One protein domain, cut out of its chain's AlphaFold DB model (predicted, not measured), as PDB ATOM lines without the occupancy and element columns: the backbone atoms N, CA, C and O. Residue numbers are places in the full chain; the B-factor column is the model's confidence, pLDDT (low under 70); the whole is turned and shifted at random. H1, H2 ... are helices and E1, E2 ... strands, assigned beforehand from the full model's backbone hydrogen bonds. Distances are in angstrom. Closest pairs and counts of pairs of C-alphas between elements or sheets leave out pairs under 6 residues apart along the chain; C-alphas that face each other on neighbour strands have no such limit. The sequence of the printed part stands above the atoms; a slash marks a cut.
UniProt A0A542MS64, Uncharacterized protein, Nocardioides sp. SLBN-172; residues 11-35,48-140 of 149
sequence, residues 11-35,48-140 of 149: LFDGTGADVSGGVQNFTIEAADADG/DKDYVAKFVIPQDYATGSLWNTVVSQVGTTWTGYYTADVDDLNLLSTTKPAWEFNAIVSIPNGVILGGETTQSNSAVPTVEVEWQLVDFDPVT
ATOM      1  N   LEU A  11     146.066 163.122 140.182       90.69
ATOM      2  CA  LEU A  11     146.889 162.286 139.333       90.69
ATOM      3  C   LEU A  11     148.049 161.759 140.173       90.69
ATOM      4  O   LEU A  11     148.817 162.542 140.734       90.69
ATOM      5  N   PHE A  12     148.188 160.441 140.219       91.19
ATOM      6  CA  PHE A  12     149.284 159.768 140.903       91.19
ATOM      7  C   PHE A  12     150.137 159.000 139.905       91.19
ATOM      8  O   PHE A  12     149.619 158.503 138.906       91.19
ATOM      9  N   ASP A  13     151.429 158.875 140.187       90.38
ATOM     10  CA  ASP A  13     152.302 157.963 139.449       90.38
ATOM     11  C   ASP A  13     152.156 156.503 139.924       90.38
ATOM     12  O   ASP A  13     151.461 156.201 140.900       90.38
ATOM     13  N   GLY A  14     152.846 155.580 139.252       85.19
ATOM     14  CA  GLY A  14     152.861 154.152 139.587       85.19
ATOM     15  C   GLY A  14     153.377 153.821 140.994       85.19
ATOM     16  O   GLY A  14     153.159 152.712 141.478       85.19
ATOM     17  N   THR A  15     154.032 154.767 141.675       87.12
ATOM     18  CA  THR A  15     154.477 154.625 143.071       87.12
ATOM     19  C   THR A  15     153.446 155.143 144.079       87.12
ATOM     20  O   THR A  15     153.565 154.868 145.273       87.12
ATOM     21  N   GLY A  16     152.410 155.839 143.603       84.56
ATOM     22  CA  GLY A  16     151.372 156.473 144.411       84.56
ATOM     23  C   GLY A  16     151.683 157.916 144.810       84.56
ATOM     24  O   GLY A  16     150.985 158.462 145.662       84.56
ATOM     25  N   ALA A  17     152.705 158.545 144.225       88.25
ATOM     26  CA  ALA A  17     153.024 159.945 144.492       88.25
ATOM     27  C   ALA A  17     152.070 160.879 143.732       88.25
ATOM     28  O   ALA A  17     151.854 160.697 142.536       88.25
ATOM     29  N   ASP A  18     151.521 161.893 144.414       89.56
ATOM     30  CA  ASP A  18     150.670 162.922 143.796       89.56
ATOM     31  C   ASP A  18     151.505 163.839 142.884       89.56
ATOM     32  O   ASP A  18     152.342 164.618 143.349       89.56
ATOM     33  N   VAL A  19     151.232 163.781 141.581       89.50
ATOM     34  CA  VAL A  19     151.863 164.606 140.539       89.50
ATOM     35  C   VAL A  19     150.919 165.676 139.980       89.50
ATOM     36  O   VAL A  19     151.300 166.437 139.089       89.50
ATOM     37  N   SER A  20     149.707 165.813 140.525       89.12
ATOM     38  CA  SER A  20     148.664 166.734 140.036       89.12
ATOM     39  C   SER A  20     149.099 168.196 140.015       89.12
ATOM     40  O   SER A  20     148.591 168.988 139.230       89.12
ATOM     41  N   GLY A  21     150.027 168.579 140.895       85.31
ATOM     42  CA  GLY A  21     150.562 169.942 140.941       85.31
ATOM     43  C   GLY A  21     151.451 170.301 139.746       85.31
ATOM     44  O   GLY A  21     151.661 171.484 139.494       85.31
ATOM     45  N   GLY A  22     151.964 169.301 139.025       85.50
ATOM     46  CA  GLY A  22     152.846 169.467 137.870       85.50
ATOM     47  C   GLY A  22     152.128 169.423 136.523       85.50
ATOM     48  O   GLY A  22     152.799 169.398 135.496       85.50
ATOM     49  N   VAL A  23     150.793 169.387 136.513       88.62
ATOM     50  CA  VAL A  23     149.991 169.208 135.298       88.62
ATOM     51  C   VAL A  23     148.893 170.257 135.203       88.62
ATOM     52  O   VAL A  23     148.254 170.611 136.190       88.62
ATOM     53  N   GLN A  24     148.640 170.729 133.988       88.38
ATOM     54  CA  GLN A  24     147.494 171.556 133.634       88.38
ATOM     55  C   GLN A  24     146.649 170.833 132.580       88.38
ATOM     56  O   GLN A  24     147.185 170.177 131.691       88.38
ATOM     57  N   ASN A  25     145.324 170.979 132.670       87.94
ATOM     58  CA  ASN A  25     144.360 170.468 131.687       87.94
ATOM     59  C   ASN A  25     144.517 168.971 131.358       87.94
ATOM     60  O   ASN A  25     144.494 168.601 130.189       87.94
ATOM     61  N   PHE A  26     144.685 168.116 132.371       90.31
ATOM     62  CA  PHE A  26     144.760 166.673 132.145       90.31
ATOM     63  C   PHE A  26     143.406 166.122 131.690       90.31
ATOM     64  O   PHE A  26     142.422 166.189 132.432       90.31
ATOM     65  N   THR A  27     143.363 165.558 130.487       90.62
ATOM     66  CA  THR A  27     142.188 164.905 129.911       90.62
ATOM     67  C   THR A  27     142.559 163.531 129.368       90.62
ATOM     68  O   THR A  27     143.659 163.317 128.866       90.62
ATOM     69  N   ILE A  28     141.624 162.586 129.470       89.25
ATOM     70  CA  ILE A  28     141.700 161.302 128.771       89.25
ATOM     71  C   ILE A  28     140.597 161.314 127.724       89.25
ATOM     72  O   ILE A  28     139.417 161.460 128.052       89.25
ATOM     73  N   GLU A  29     140.989 161.187 126.467       89.25
ATOM     74  CA  GLU A  29     140.092 161.167 125.322       89.25
ATOM     75  C   GLU A  29     140.050 159.763 124.729       89.25
ATOM     76  O   GLU A  29     141.062 159.068 124.671       89.25
ATOM     77  N   ALA A  30     138.862 159.350 124.294       86.31
ATOM     78  CA  ALA A  30     138.666 158.111 123.559       86.31
ATOM     79  C   ALA A  30     138.440 158.442 122.084       86.31
ATOM     80  O   ALA A  30     137.553 159.235 121.752       86.31
ATOM     81  N   ALA A  31     139.205 157.807 121.211       78.00
ATOM     82  CA  ALA A  31     138.994 157.784 119.777       78.00
ATOM     83  C   ALA A  31     138.528 156.386 119.345       78.00
ATOM     84  O   ALA A  31     138.769 155.383 120.022       78.00
ATOM     85  N   ASP A  32     137.823 156.318 118.218       71.81
ATOM     86  CA  ASP A  32     137.578 155.034 117.566       71.81
ATOM     87  C   ASP A  32     138.917 154.478 117.076       71.81
ATOM     88  O   ASP A  32     139.661 155.192 116.404       71.81
ATOM     89  N   ALA A  33     139.222 153.224 117.417       73.50
ATOM     90  CA  ALA A  33     140.441 152.593 116.936       73.50
ATOM     91  C   ALA A  33     140.374 152.419 115.412       73.50
ATOM     92  O   ALA A  33     139.358 151.962 114.869       73.50
ATOM     93  N   ASP A  34     141.456 152.775 114.716       62.03
ATOM     94  CA  ASP A  34     141.522 152.739 113.252       62.03
ATOM     95  C   ASP A  34     141.724 151.284 112.780       62.03
ATOM     96  O   ASP A  34     142.823 150.799 112.518       62.03
ATOM     97  N   GLY A  35     140.629 150.519 112.789       56.38
ATOM     98  CA  GLY A  35     140.637 149.067 112.614       56.38
ATOM     99  C   GLY A  35     139.217 148.516 112.603       56.38
ATOM    100  O   GLY A  35     138.697 148.066 113.619       56.38
ATOM    101  N   ASP A  48     136.442 148.524 119.608       71.25
ATOM    102  CA  ASP A  48     137.823 148.785 120.022       71.25
ATOM    103  C   ASP A  48     138.015 150.318 120.094       71.25
ATOM    104  O   ASP A  48     137.565 151.052 119.205       71.25
ATOM    105  N   LYS A  49     138.612 150.803 121.185       76.75
ATOM    106  CA  LYS A  49     138.829 152.229 121.457       76.75
ATOM    107  C   LYS A  49     140.307 152.477 121.692       76.75
ATOM    108  O   LYS A  49     140.926 151.744 122.458       76.75
ATOM    109  N   ASP A  50     140.817 153.536 121.082       83.94
ATOM    110  CA  ASP A  50     142.133 154.067 121.402       83.94
ATOM    111  C   ASP A  50     141.958 155.181 122.427       83.94
ATOM    112  O   ASP A  50     141.138 156.085 122.247       83.94
ATOM    113  N   TYR A  51     142.711 155.115 123.517       86.31
ATOM    114  CA  TYR A  51     142.675 156.131 124.560       86.31
ATOM    115  C   TYR A  51     143.962 156.943 124.543       86.31
ATOM    116  O   TYR A  51     145.058 156.404 124.388       86.31
ATOM    117  N   VAL A  52     143.825 158.250 124.721       90.69
ATOM    118  CA  VAL A  52     144.940 159.191 124.695       90.69
ATOM    119  C   VAL A  52     144.824 160.133 125.884       90.69
ATOM    120  O   VAL A  52     143.782 160.754 126.094       90.69
ATOM    121  N   ALA A  53     145.897 160.250 126.660       90.69
ATOM    122  CA  ALA A  53     146.028 161.259 127.700       90.69
ATOM    123  C   ALA A  53     146.649 162.528 127.109       90.69
ATOM    124  O   ALA A  53     147.748 162.486 126.554       90.69
ATOM    125  N   LYS A  54     145.961 163.660 127.257       91.94
ATOM    126  CA  LYS A  54     146.428 164.985 126.841       91.94
ATOM    127  C   LYS A  54     146.591 165.869 128.053       91.94
ATOM    128  O   LYS A  54     145.717 165.911 128.918       91.94
ATOM    129  N   PHE A  55     147.717 166.561 128.137       91.31
ATOM    130  CA  PHE A  55     147.994 167.424 129.273       91.31
ATOM    131  C   PHE A  55     149.119 168.411 128.985       91.31
ATOM    132  O   PHE A  55     149.918 168.229 128.072       91.31
ATOM    133  N   VAL A  56     149.192 169.470 129.785       91.06
ATOM    134  CA  VAL A  56     150.215 170.511 129.672       91.06
ATOM    135  C   VAL A  56     151.107 170.473 130.906       91.06
ATOM    136  O   VAL A  56     150.605 170.449 132.029       91.06
ATOM    137  N   ILE A  57     152.424 170.486 130.714       90.31
ATOM    138  CA  ILE A  57     153.401 170.481 131.816       90.31
ATOM    139  C   ILE A  57     154.402 171.632 131.689       90.31
ATOM    140  O   ILE A  57     154.765 172.003 130.571       90.31
ATOM    141  N   PRO A  58     154.878 172.201 132.809       90.62
ATOM    142  CA  PRO A  58     156.008 173.121 132.802       90.62
ATOM    143  C   PRO A  58     157.323 172.370 132.550       90.62
ATOM    144  O   PRO A  58     157.483 171.226 132.975       90.62
ATOM    145  N   GLN A  59     158.291 173.030 131.912       86.75
ATOM    146  CA  GLN A  59     159.661 172.528 131.770       86.75
ATOM    147  C   GLN A  59     160.407 172.564 133.112       86.75
ATOM    148  O   GLN A  59     161.193 173.470 133.389       86.75
ATOM    149  N   ASP A  60     160.140 171.577 133.962       86.81
ATOM    150  CA  ASP A  60     160.752 171.429 135.281       86.81
ATOM    151  C   ASP A  60     161.848 170.356 135.273       86.81
ATOM    152  O   ASP A  60     161.573 169.169 135.120       86.81
ATOM    153  N   TYR A  61     163.103 170.752 135.478       82.31
ATOM    154  CA  TYR A  61     164.253 169.841 135.487       82.31
ATOM    155  C   TYR A  61     164.458 169.106 136.821       82.31
ATOM    156  O   TYR A  61     165.436 168.365 136.968       82.31
ATOM    157  N   ALA A  62     163.572 169.291 137.803       86.12
ATOM    158  CA  ALA A  62     163.616 168.530 139.042       86.12
ATOM    159  C   ALA A  62     163.524 167.016 138.776       86.12
ATOM    160  O   ALA A  62     162.835 166.530 137.877       86.12
ATOM    161  N   THR A  63     164.249 166.234 139.574       82.62
ATOM    162  CA  THR A  63     164.141 164.771 139.513       82.62
ATOM    163  C   THR A  63     162.761 164.346 140.006       82.62
ATOM    164  O   THR A  63     162.336 164.784 141.071       82.62
ATOM    165  N   GLY A  64     162.068 163.511 139.227       79.75
ATOM    166  CA  GLY A  64     160.697 163.079 139.519       79.75
ATOM    167  C   GLY A  64     159.600 163.996 138.965       79.75
ATOM    168  O   GLY A  64     158.426 163.674 139.119       79.75
ATOM    169  N   SER A  65     159.941 165.105 138.299       87.12
ATOM    170  CA  SER A  65     158.946 165.886 137.560       87.12
ATOM    171  C   SER A  65     158.455 165.109 136.331       87.12
ATOM    172  O   SER A  65     159.203 164.343 135.715       87.12
ATOM    173  N   LEU A  66     157.211 165.357 135.911       87.06
ATOM    174  CA  LEU A  66     156.682 164.765 134.678       87.06
ATOM    175  C   LEU A  66     157.450 165.223 133.433       87.06
ATOM    176  O   LEU A  66     157.577 164.455 132.486       87.06
ATOM    177  N   TRP A  67     158.022 166.430 133.441       88.38
ATOM    178  CA  TRP A  67     158.892 166.890 132.354       88.38
ATOM    179  C   TRP A  67     160.157 166.045 132.248       88.38
ATOM    180  O   TRP A  67     160.523 165.605 131.158       88.38
ATOM    181  N   ASN A  68     160.801 165.750 133.374       88.19
ATOM    182  CA  ASN A  68     161.961 164.874 133.381       88.19
ATOM    183  C   ASN A  68     161.583 163.455 132.931       88.19
ATOM    184  O   ASN A  68     162.319 162.851 132.154       88.19
ATOM    185  N   THR A  69     160.411 162.947 133.322       89.25
ATOM    186  CA  THR A  69     159.874 161.676 132.801       89.25
ATOM    187  C   THR A  69     159.719 161.710 131.280       89.25
ATOM    188  O   THR A  69     160.243 160.829 130.603       89.25
ATOM    189  N   VAL A  70     159.090 162.753 130.723       88.69
ATOM    190  CA  VAL A  70     158.932 162.934 129.266       88.69
ATOM    191  C   VAL A  70     160.276 162.892 128.541       88.69
ATOM    192  O   VAL A  70     160.370 162.278 127.486       88.69
ATOM    193  N   VAL A  71     161.318 163.527 129.080       87.31
ATOM    194  CA  VAL A  71     162.620 163.631 128.400       87.31
ATOM    195  C   VAL A  71     163.492 162.386 128.601       87.31
ATOM    196  O   VAL A  71     164.197 161.975 127.682       87.31
ATOM    197  N   SER A  72     163.469 161.781 129.790       89.12
ATOM    198  CA  SER A  72     164.378 160.684 130.157       89.12
ATOM    199  C   SER A  72     163.811 159.286 129.918       89.12
ATOM    200  O   SER A  72     164.585 158.332 129.849       89.12
ATOM    201  N   GLN A  73     162.489 159.150 129.775       89.31
ATOM    202  CA  GLN A  73     161.804 157.856 129.701       89.31
ATOM    203  C   GLN A  73     161.008 157.656 128.402       89.31
ATOM    204  O   GLN A  73     160.082 156.847 128.358       89.31
ATOM    205  N   VAL A  74     161.381 158.358 127.327       90.88
ATOM    206  CA  VAL A  74     160.752 158.215 126.004       90.88
ATOM    207  C   VAL A  74     160.746 156.754 125.548       90.88
ATOM    208  O   VAL A  74     161.765 156.067 125.596       90.88
ATOM    209  N   GLY A  75     159.598 156.292 125.060       87.94
ATOM    210  CA  GLY A  75     159.380 154.935 124.560       87.94
ATOM    211  C   GLY A  75     159.135 153.896 125.653       87.94
ATOM    212  O   GLY A  75     158.932 152.727 125.330       87.94
ATOM    213  N   THR A  76     159.147 154.291 126.927       92.94
ATOM    214  CA  THR A  76     158.800 153.404 128.042       92.94
ATOM    215  C   THR A  76     157.342 153.580 128.460       92.94
ATOM    216  O   THR A  76     156.657 154.510 128.030       92.94
ATOM    217  N   THR A  77     156.865 152.665 129.297       92.56
ATOM    218  CA  THR A  77     155.520 152.720 129.865       92.56
ATOM    219  C   THR A  77     155.551 153.433 131.212       92.56
ATOM    220  O   THR A  77     156.275 153.024 132.119       92.56
ATOM    221  N   TRP A  78     154.726 154.467 131.352       93.19
ATOM    222  CA  TRP A  78     154.452 155.142 132.612       93.19
ATOM    223  C   TRP A  78     153.080 154.724 133.133       93.19
ATOM    224  O   TRP A  78     152.077 154.856 132.433       93.19
ATOM    225  N   THR A  79     153.032 154.219 134.362       92.62
ATOM    226  CA  THR A  79     151.772 153.881 135.034       92.62
ATOM    227  C   THR A  79     151.270 155.086 135.816       92.62
ATOM    228  O   THR A  79     152.045 155.716 136.542       92.62
ATOM    229  N   GLY A  80     149.978 155.379 135.699       91.31
ATOM    230  CA  GLY A  80     149.319 156.472 136.396       91.31
ATOM    231  C   GLY A  80     147.948 156.100 136.935       91.31
ATOM    232  O   GLY A  80     147.308 155.150 136.482       91.31
ATOM    233  N   TYR A  81     147.487 156.887 137.902       91.38
ATOM    234  CA  TYR A  81     146.148 156.779 138.468       91.38
ATOM    235  C   TYR A  81     145.447 158.128 138.436       91.38
ATOM    236  O   TYR A  81     145.983 159.117 138.933       91.38
ATOM    237  N   TYR A  82     144.230 158.158 137.908       91.25
ATOM    238  CA  TYR A  82     143.380 159.341 137.856       91.25
ATOM    239  C   TYR A  82     142.165 159.180 138.773       91.25
ATOM    240  O   TYR A  82     141.463 158.168 138.721       91.25
ATOM    241  N   THR A  83     141.864 160.195 139.578       89.56
ATOM    242  CA  THR A  83     140.615 160.279 140.350       89.56
ATOM    243  C   THR A  83     140.186 161.729 140.539       89.56
ATOM    244  O   THR A  83     141.010 162.635 140.616       89.56
ATOM    245  N   ALA A  84     138.882 161.963 140.633       86.25
ATOM    246  CA  ALA A  84     138.334 163.272 140.976       86.25
ATOM    247  C   ALA A  84     137.963 163.379 142.464       86.25
ATOM    248  O   ALA A  84     137.545 164.447 142.912       86.25
ATOM    249  N   ASP A  85     138.077 162.295 143.244       83.12
ATOM    250  CA  ASP A  85     137.414 162.184 144.550       83.12
ATOM    251  C   ASP A  85     138.325 162.123 145.764       83.12
ATOM    252  O   ASP A  85     137.939 162.646 146.816       83.12
ATOM    253  N   VAL A  86     139.514 161.542 145.628       83.81
ATOM    254  CA  VAL A  86     140.433 161.337 146.750       83.81
ATOM    255  C   VAL A  86     141.834 161.837 146.439       83.81
ATOM    256  O   VAL A  86     142.329 161.688 145.329       83.81
ATOM    257  N   ASP A  87     142.471 162.405 147.455       85.25
ATOM    258  CA  ASP A  87     143.868 162.838 147.460       85.25
ATOM    259  C   ASP A  87     144.840 161.728 147.897       85.25
ATOM    260  O   ASP A  87     146.040 161.967 147.999       85.25
ATOM    261  N   ASP A  88     144.341 160.506 148.109       84.12
ATOM    262  CA  ASP A  88     145.120 159.326 148.486       84.12
ATOM    263  C   ASP A  88     144.516 158.060 147.854       84.12
ATOM    264  O   ASP A  88     143.326 157.771 148.015       84.12
ATOM    265  N   LEU A  89     145.347 157.277 147.157       82.12
ATOM    266  CA  LEU A  89     144.950 156.013 146.526       82.12
ATOM    267  C   LEU A  89     144.463 154.950 147.522       82.12
ATOM    268  O   LEU A  89     143.733 154.043 147.130       82.12
ATOM    269  N   ASN A  90     144.830 155.040 148.799       83.19
ATOM    270  CA  ASN A  90     144.351 154.113 149.829       83.19
ATOM    271  C   ASN A  90     142.912 154.405 150.271       83.19
ATOM    272  O   ASN A  90     142.314 153.610 150.993       83.19
ATOM    273  N   LEU A  91     142.357 155.548 149.862       83.38
ATOM    274  CA  LEU A  91     140.984 155.951 150.167       83.38
ATOM    275  C   LEU A  91     139.998 155.584 149.051       83.38
ATOM    276  O   LEU A  91     138.834 155.996 149.111       83.38
ATOM    277  N   LEU A  92     140.451 154.841 148.039       82.69
ATOM    278  CA  LEU A  92     139.607 154.369 146.951       82.69
ATOM    279  C   LEU A  92     138.584 153.357 147.449       82.69
ATOM    280  O   LEU A  92     138.883 152.431 148.206       82.69
ATOM    281  N   SER A  93     137.356 153.521 146.972       82.06
ATOM    282  CA  SER A  93     136.270 152.612 147.296       82.06
ATOM    283  C   SER A  93     135.259 152.523 146.160       82.06
ATOM    284  O   SER A  93     135.367 153.224 145.152       82.06
ATOM    285  N   THR A  94     134.238 151.680 146.319       79.50
ATOM    286  CA  THR A  94     133.152 151.568 145.337       79.50
ATOM    287  C   THR A  94     132.408 152.881 145.109       79.50
ATOM    288  O   THR A  94     131.856 153.091 144.031       79.50
ATOM    289  N   THR A  95     132.406 153.778 146.096       82.62
ATOM    290  CA  THR A  95     131.787 155.109 146.001       82.62
ATOM    291  C   THR A  95     132.771 156.213 145.609       82.62
ATOM    292  O   THR A  95     132.341 157.329 145.328       82.62
ATOM    293  N   LYS A  96     134.075 155.909 145.560       83.94
ATOM    294  CA  LYS A  96     135.160 156.828 145.187       83.94
ATOM    295  C   LYS A  96     136.119 156.132 144.217       83.94
ATOM    296  O   LYS A  96     137.197 155.694 144.632       83.94
ATOM    297  N   PRO A  97     135.713 155.962 142.949       83.25
ATOM    298  CA  PRO A  97     136.503 155.225 141.982       83.25
ATOM    299  C   PRO A  97     137.740 156.012 141.527       83.25
ATOM    300  O   PRO A  97     137.823 157.242 141.613       83.25
ATOM    301  N   ALA A  98     138.695 155.266 140.987       88.06
ATOM    302  CA  ALA A  98     139.809 155.784 140.209       88.06
ATOM    303  C   ALA A  98     139.957 154.965 138.932       88.06
ATOM    304  O   ALA A  98     139.408 153.869 138.812       88.06
ATOM    305  N   TRP A  99     140.751 155.491 138.014       89.56
ATOM    306  CA  TRP A  99     141.186 154.799 136.816       89.56
ATOM    307  C   TRP A  99     142.693 154.610 136.864       89.56
ATOM    308  O   TRP A  99     143.419 155.553 137.170       89.56
ATOM    309  N   GLU A 100     143.148 153.399 136.579       90.62
ATOM    310  CA  GLU A 100     144.552 153.063 136.367       90.62
ATOM    311  C   GLU A 100     144.817 153.044 134.872       90.62
ATOM    312  O   GLU A 100     143.985 152.581 134.086       90.62
ATOM    313  N   PHE A 101     145.970 153.567 134.476       87.94
ATOM    314  CA  PHE A 101     146.384 153.529 133.090       87.94
ATOM    315  C   PHE A 101     147.879 153.344 132.920       87.94
ATOM    316  O   PHE A 101     148.685 153.827 133.714       87.94
ATOM    317  N   ASN A 102     148.232 152.702 131.815       90.81
ATOM    318  CA  ASN A 102     149.587 152.604 131.308       90.81
ATOM    319  C   ASN A 102     149.698 153.472 130.059       90.81
ATOM    320  O   ASN A 102     149.041 153.209 129.054       90.81
ATOM    321  N   ALA A 103     150.525 154.507 130.123       91.44
ATOM    322  CA  ALA A 103     150.781 155.441 129.040       91.44
ATOM    323  C   ALA A 103     152.140 155.151 128.394       91.44
ATOM    324  O   ALA A 103     153.133 154.963 129.099       91.44
ATOM    325  N   ILE A 104     152.222 155.143 127.065       92.38
ATOM    326  CA  ILE A 104     153.511 155.169 126.369       92.38
ATOM    327  C   ILE A 104     154.023 156.602 126.415       92.38
ATOM    328  O   ILE A 104     153.413 157.506 125.843       92.38
ATOM    329  N   VAL A 105     155.164 156.796 127.069       90.94
ATOM    330  CA  VAL A 105     155.821 158.097 127.128       90.94
ATOM    331  C   VAL A 105     156.341 158.439 125.740       90.94
ATOM    332  O   VAL A 105     157.324 157.874 125.260       90.94
ATOM    333  N   SER A 106     155.688 159.382 125.085       88.56
ATOM    334  CA  SER A 106     156.137 159.979 123.834       88.56
ATOM    335  C   SER A 106     156.596 161.411 124.076       88.56
ATOM    336  O   SER A 106     156.201 162.089 125.031       88.56
ATOM    337  N   ILE A 107     157.468 161.869 123.184       83.75
ATOM    338  CA  ILE A 107     157.842 163.274 123.117       83.75
ATOM    339  C   ILE A 107     156.624 164.068 122.604       83.75
ATOM    340  O   ILE A 107     155.963 163.597 121.676       83.75
ATOM    341  N   PRO A 108     156.346 165.263 123.162       79.50
ATOM    342  CA  PRO A 108     155.389 166.224 122.629       79.50
ATOM    343  C   PRO A 108     155.412 166.347 121.108       79.50
ATOM    344  O   PRO A 108     156.466 166.571 120.506       79.50
ATOM    345  N   ASN A 109     154.235 166.284 120.492       73.62
ATOM    346  CA  ASN A 109     154.086 166.687 119.102       73.62
ATOM    347  C   ASN A 109     154.199 168.221 119.016       73.62
ATOM    348  O   ASN A 109     153.482 168.941 119.703       73.62
ATOM    349  N   GLY A 110     155.102 168.731 118.170       71.81
ATOM    350  CA  GLY A 110     155.306 170.174 117.982       71.81
ATOM    351  C   GLY A 110     156.574 170.721 118.649       71.81
ATOM    352  O   GLY A 110     157.676 170.244 118.379       71.81
ATOM    353  N   VAL A 111     156.446 171.787 119.450       68.75
ATOM    354  CA  VAL A 111     157.593 172.488 120.059       68.75
ATOM    355  C   VAL A 111     157.964 171.839 121.390       68.75
ATOM    356  O   VAL A 111     157.269 171.992 122.387       68.75
ATOM    357  N   ILE A 112     159.101 171.147 121.409       71.44
ATOM    358  CA  ILE A 112     159.630 170.478 122.608       71.44
ATOM    359  C   ILE A 112     160.401 171.472 123.482       71.44
ATOM    360  O   ILE A 112     160.274 171.484 124.700       71.44
ATOM    361  N   LEU A 113     161.210 172.324 122.852       73.50
ATOM    362  CA  LEU A 113     162.031 173.327 123.518       73.50
ATOM    363  C   LEU A 113     161.754 174.682 122.876       73.50
ATOM    364  O   LEU A 113     161.983 174.870 121.682       73.50
ATOM    365  N   GLY A 114     161.252 175.620 123.667       66.44
ATOM    366  CA  GLY A 114     160.915 176.955 123.204       66.44
ATOM    367  C   GLY A 114     160.206 177.740 124.297       66.44
ATOM    368  O   GLY A 114     159.589 177.165 125.186       66.44
ATOM    369  N   GLY A 115     160.331 179.059 124.250       70.31
ATOM    370  CA  GLY A 115     159.715 179.967 125.204       70.31
ATOM    371  C   GLY A 115     160.078 181.405 124.870       70.31
ATOM    372  O   GLY A 115     161.055 181.660 124.161       70.31
ATOM    373  N   GLU A 116     159.290 182.352 125.365       72.81
ATOM    374  CA  GLU A 116     159.644 183.760 125.253       72.81
ATOM    375  C   GLU A 116     160.788 184.081 126.215       72.81
ATOM    376  O   GLU A 116     160.723 183.786 127.410       72.81
ATOM    377  N   THR A 117     161.832 184.733 125.707       71.69
ATOM    378  CA  THR A 117     162.834 185.382 126.554       71.69
ATOM    379  C   THR A 117     162.183 186.559 127.273       71.69
ATOM    380  O   THR A 117     162.172 187.685 126.779       71.69
ATOM    381  N   THR A 118     161.607 186.277 128.435       77.81
ATOM    382  CA  THR A 118     161.043 187.265 129.354       77.81
ATOM    383  C   THR A 118     162.066 187.660 130.418       77.81
ATOM    384  O   THR A 118     162.990 186.911 130.724       77.81
ATOM    385  N   GLN A 119     161.904 188.849 131.003       76.56
ATOM    386  CA  GLN A 119     162.698 189.296 132.157       76.56
ATOM    387  C   GLN A 119     162.230 188.662 133.479       76.56
ATOM    388  O   GLN A 119     162.816 188.922 134.529       76.56
ATOM    389  N   SER A 120     161.152 187.872 133.456       76.00
ATOM    390  CA  SER A 120     160.653 187.186 134.644       76.00
ATOM    391  C   SER A 120     161.544 186.003 135.017       76.00
ATOM    392  O   SER A 120     161.736 185.088 134.222       76.00
ATOM    393  N   ASN A 121     161.996 185.976 136.269       73.12
ATOM    394  CA  ASN A 121     162.781 184.869 136.822       73.12
ATOM    395  C   ASN A 121     161.916 183.680 137.286       73.12
ATOM    396  O   ASN A 121     162.460 182.691 137.768       73.12
ATOM    397  N   SER A 122     160.585 183.787 137.205       78.69
ATOM    398  CA  SER A 122     159.640 182.746 137.639       78.69
ATOM    399  C   SER A 122     158.779 182.182 136.512       78.69
ATOM    400  O   SER A 122     158.026 181.238 136.740       78.69
ATOM    401  N   ALA A 123     158.850 182.756 135.309       77.06
ATOM    402  CA  ALA A 123     158.130 182.224 134.164       77.06
ATOM    403  C   ALA A 123     158.806 180.931 133.695       77.06
ATOM    404  O   ALA A 123     160.001 180.921 133.406       77.06
ATOM    405  N   VAL A 124     158.029 179.852 133.613       83.88
ATOM    406  CA  VAL A 124     158.500 178.550 133.136       83.88
ATOM    407  C   VAL A 124     157.754 178.222 131.843       83.88
ATOM    408  O   VAL A 124     156.521 178.268 131.850       83.88
ATOM    409  N   PRO A 125     158.453 177.916 130.734       85.31
ATOM    410  CA  PRO A 125     157.805 177.468 129.510       85.31
ATOM    411  C   PRO A 125     157.004 176.189 129.746       85.31
ATOM    412  O   PRO A 125     157.396 175.342 130.548       85.31
ATOM    413  N   THR A 126     155.904 176.034 129.020       88.75
ATOM    414  CA  THR A 126     155.052 174.845 129.078       88.75
ATOM    415  C   THR A 126     155.063 174.105 127.752       88.75
ATOM    416  O   THR A 126     155.203 174.725 126.699       88.75
ATOM    417  N   VAL A 127     154.867 172.792 127.805       88.81
ATOM    418  CA  VAL A 127     154.716 171.936 126.625       88.81
ATOM    419  C   VAL A 127     153.397 171.179 126.685       88.81
ATOM    420  O   VAL A 127     152.915 170.843 127.768       88.81
ATOM    421  N   GLU A 128     152.831 170.896 125.516       90.75
ATOM    422  CA  GLU A 128     151.647 170.052 125.371       90.75
ATOM    423  C   GLU A 128     152.087 168.612 125.109       90.75
ATOM    424  O   GLU A 128     152.878 168.343 124.209       90.75
ATOM    425  N   VAL A 129     151.604 167.683 125.922       90.62
ATOM    426  CA  VAL A 129     151.954 166.267 125.868       90.62
ATOM    427  C   VAL A 129     150.721 165.476 125.464       90.62
ATOM    428  O   VAL A 129     149.616 165.725 125.949       90.62
ATOM    429  N   GLU A 130     150.939 164.498 124.595       91.94
ATOM    430  CA  GLU A 130     149.931 163.542 124.169       91.94
ATOM    431  C   GLU A 130     150.513 162.133 124.285       91.94
ATOM    432  O   GLU A 130     151.442 161.789 123.555       91.94
ATOM    433  N   TRP A 131     149.991 161.332 125.211       91.06
ATOM    434  CA  TRP A 131     150.433 159.960 125.445       91.06
ATOM    435  C   TRP A 131     149.337 158.961 125.101       91.06
ATOM    436  O   TRP A 131     148.211 159.063 125.587       91.06
ATOM    437  N   GLN A 132     149.687 157.950 124.311       90.81
ATOM    438  CA  GLN A 132     148.792 156.833 124.039       90.81
ATOM    439  C   GLN A 132     148.684 155.938 125.276       90.81
ATOM    440  O   GLN A 132     149.702 155.565 125.861       90.81
ATOM    441  N   LEU A 133     147.461 155.567 125.648       88.31
ATOM    442  CA  LEU A 133     147.205 154.607 126.714       88.31
ATOM    443  C   LEU A 133     147.084 153.203 126.118       88.31
ATOM    444  O   LEU A 133     146.353 152.998 125.150       88.31
ATOM    445  N   VAL A 134     147.812 152.246 126.690       85.81
ATOM    446  CA  VAL A 134     147.806 150.836 126.260       85.81
ATOM    447  C   VAL A 134     146.955 149.946 127.154       85.81
ATOM    448  O   VAL A 134     146.394 148.974 126.666       85.81
ATOM    449  N   ASP A 135     146.797 150.330 128.419       81.19
ATOM    450  CA  ASP A 135     145.857 149.727 129.359       81.19
ATOM    451  C   ASP A 135     145.146 150.879 130.071       81.19
ATOM    452  O   ASP A 135     145.815 151.789 130.563       81.19
ATOM    453  N   PHE A 136     143.816 150.882 130.089       84.12
ATOM    454  CA  PHE A 136     143.014 151.891 130.781       84.12
ATOM    455  C   PHE A 136     141.802 151.220 131.405       84.12
ATOM    456  O   PHE A 136     140.845 150.877 130.712       84.12
ATOM    457  N   ASP A 137     141.845 151.056 132.722       83.00
ATOM    458  CA  ASP A 137     140.865 150.272 133.457       83.00
ATOM    459  C   ASP A 137     140.428 150.982 134.741       83.00
ATOM    460  O   ASP A 137     141.201 151.715 135.366       83.00
ATOM    461  N   PRO A 138     139.181 150.770 135.195       82.31
ATOM    462  CA  PRO A 138     138.797 151.180 136.533       82.31
ATOM    463  C   PRO A 138     139.645 150.426 137.564       82.31
ATOM    464  O   PRO A 138     139.791 149.200 137.504       82.31
ATOM    465  N   VAL A 139     140.160 151.149 138.559       80.38
ATOM    466  CA  VAL A 139     140.897 150.550 139.672       80.38
ATOM    467  C   VAL A 139     139.935 149.672 140.453       80.38
ATOM    468  O   VAL A 139     139.087 150.169 141.183       80.38
ATOM    469  N   THR A 140     140.074 148.359 140.320       73.56
ATOM    470  CA  THR A 140     139.283 147.380 141.083       73.56
ATOM    471  C   THR A 140     140.119 146.684 142.150       73.56
ATOM    472  O   THR A 140     139.598 146.309 143.196       73.56
TER     473      THR A 140
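This is residues 11 to 35 and 48 to 140 of the 149 residues of an uncharacterized protein of Nocardioides sp. SLBN-172 (UniProt A0A542MS64). A single strongly twisted sheet of six strands makes a curled wall, with its edge strands E1 and E2 apart, and the short helix H1 is on one of its faces. The longest strand, E6, bends sharply within this wall, and two long links, residues 84 to 98 and residues 105 to 125, reach away from it. The printed part has 118 residues, with one named helix and six named strands in the order E1 E2 E3 H1 E4 E5 E6; the sheet runs E1 E4 E5 E6 E3 E2, all antiparallel. The class is mostly strand, though under half of the residues, 55 of 118, are in named elements. The whole is compact, with a radius of gyration of the C-alphas of 15.3 A and spans of 50 by 38 by 21 A.

E6, residues 126 to 138, bends by 83 degrees at residue 134. On one side of it is E3, residues 49 to 58, antiparallel at 144 degrees, with N 131 and O 53 2.9 A apart, within hydrogen-bond range. E2, residues 24 to 32, is the edge strand beside E3, antiparallel at 162 degrees, with N 29 and O 52 at 2.9 A. On the other side of E6 is E5, residues 99 to 104, at 123 degrees, with N 102 and O 135 at 2.9 A. E4, residues 77 to 83, is antiparallel to E5 at 152 degrees, with N 80 and O 101 at 2.8 A. E4, E5 and E6 form a meander, each strand the antiparallel neighbour of the one before; E4 and E5 are a hairpin, as are E5 and E6. E1, residues 11 to 13, is the other edge strand, at 147 degrees to E4, with N 12 and O 81 at 2.9 A. From edge to edge the strands' lines turn by 96 degrees and the way across turns by 73 degrees. H1, residues 66 to 72, is on the sheet at a height of 7.2 A, over none of the strands; the closest C-alphas of E3 and H1 are those of Ile 57 and Trp 67, 6.6 A apart. H1 and E6 are near each other, with 5 pairs of C-alphas within 10 A. In H1 every O i to N i+4 pair is within hydrogen-bond range.

E1 begins at C-alpha 11, (146.889, 162.286, 139.333), and is 6.9 A long. E2 measures 25.1 A and E3 29.3 A from first to last C-alpha. H1 begins at C-alpha 66, (156.682, 164.765, 134.678), and is 9.8 A long. E4 measures 19.7 A, E5 16.2 A and E6 29.7 A; E6 ends at C-alpha 138, (138.797, 151.180, 136.533).

The two C-alphas farthest apart are those of Gly 35 and Gln 119, 49.9 A. Residues 36 to 47 are not printed; C-alphas 35 and 48 are 7.9 A apart across this cut. The links E4 to E5 and E5 to E6 are long, with 15 and 21 residues. The mean pLDDT of the printed part is 84.5; residues 34 to 35, 111 and 114 are under 70.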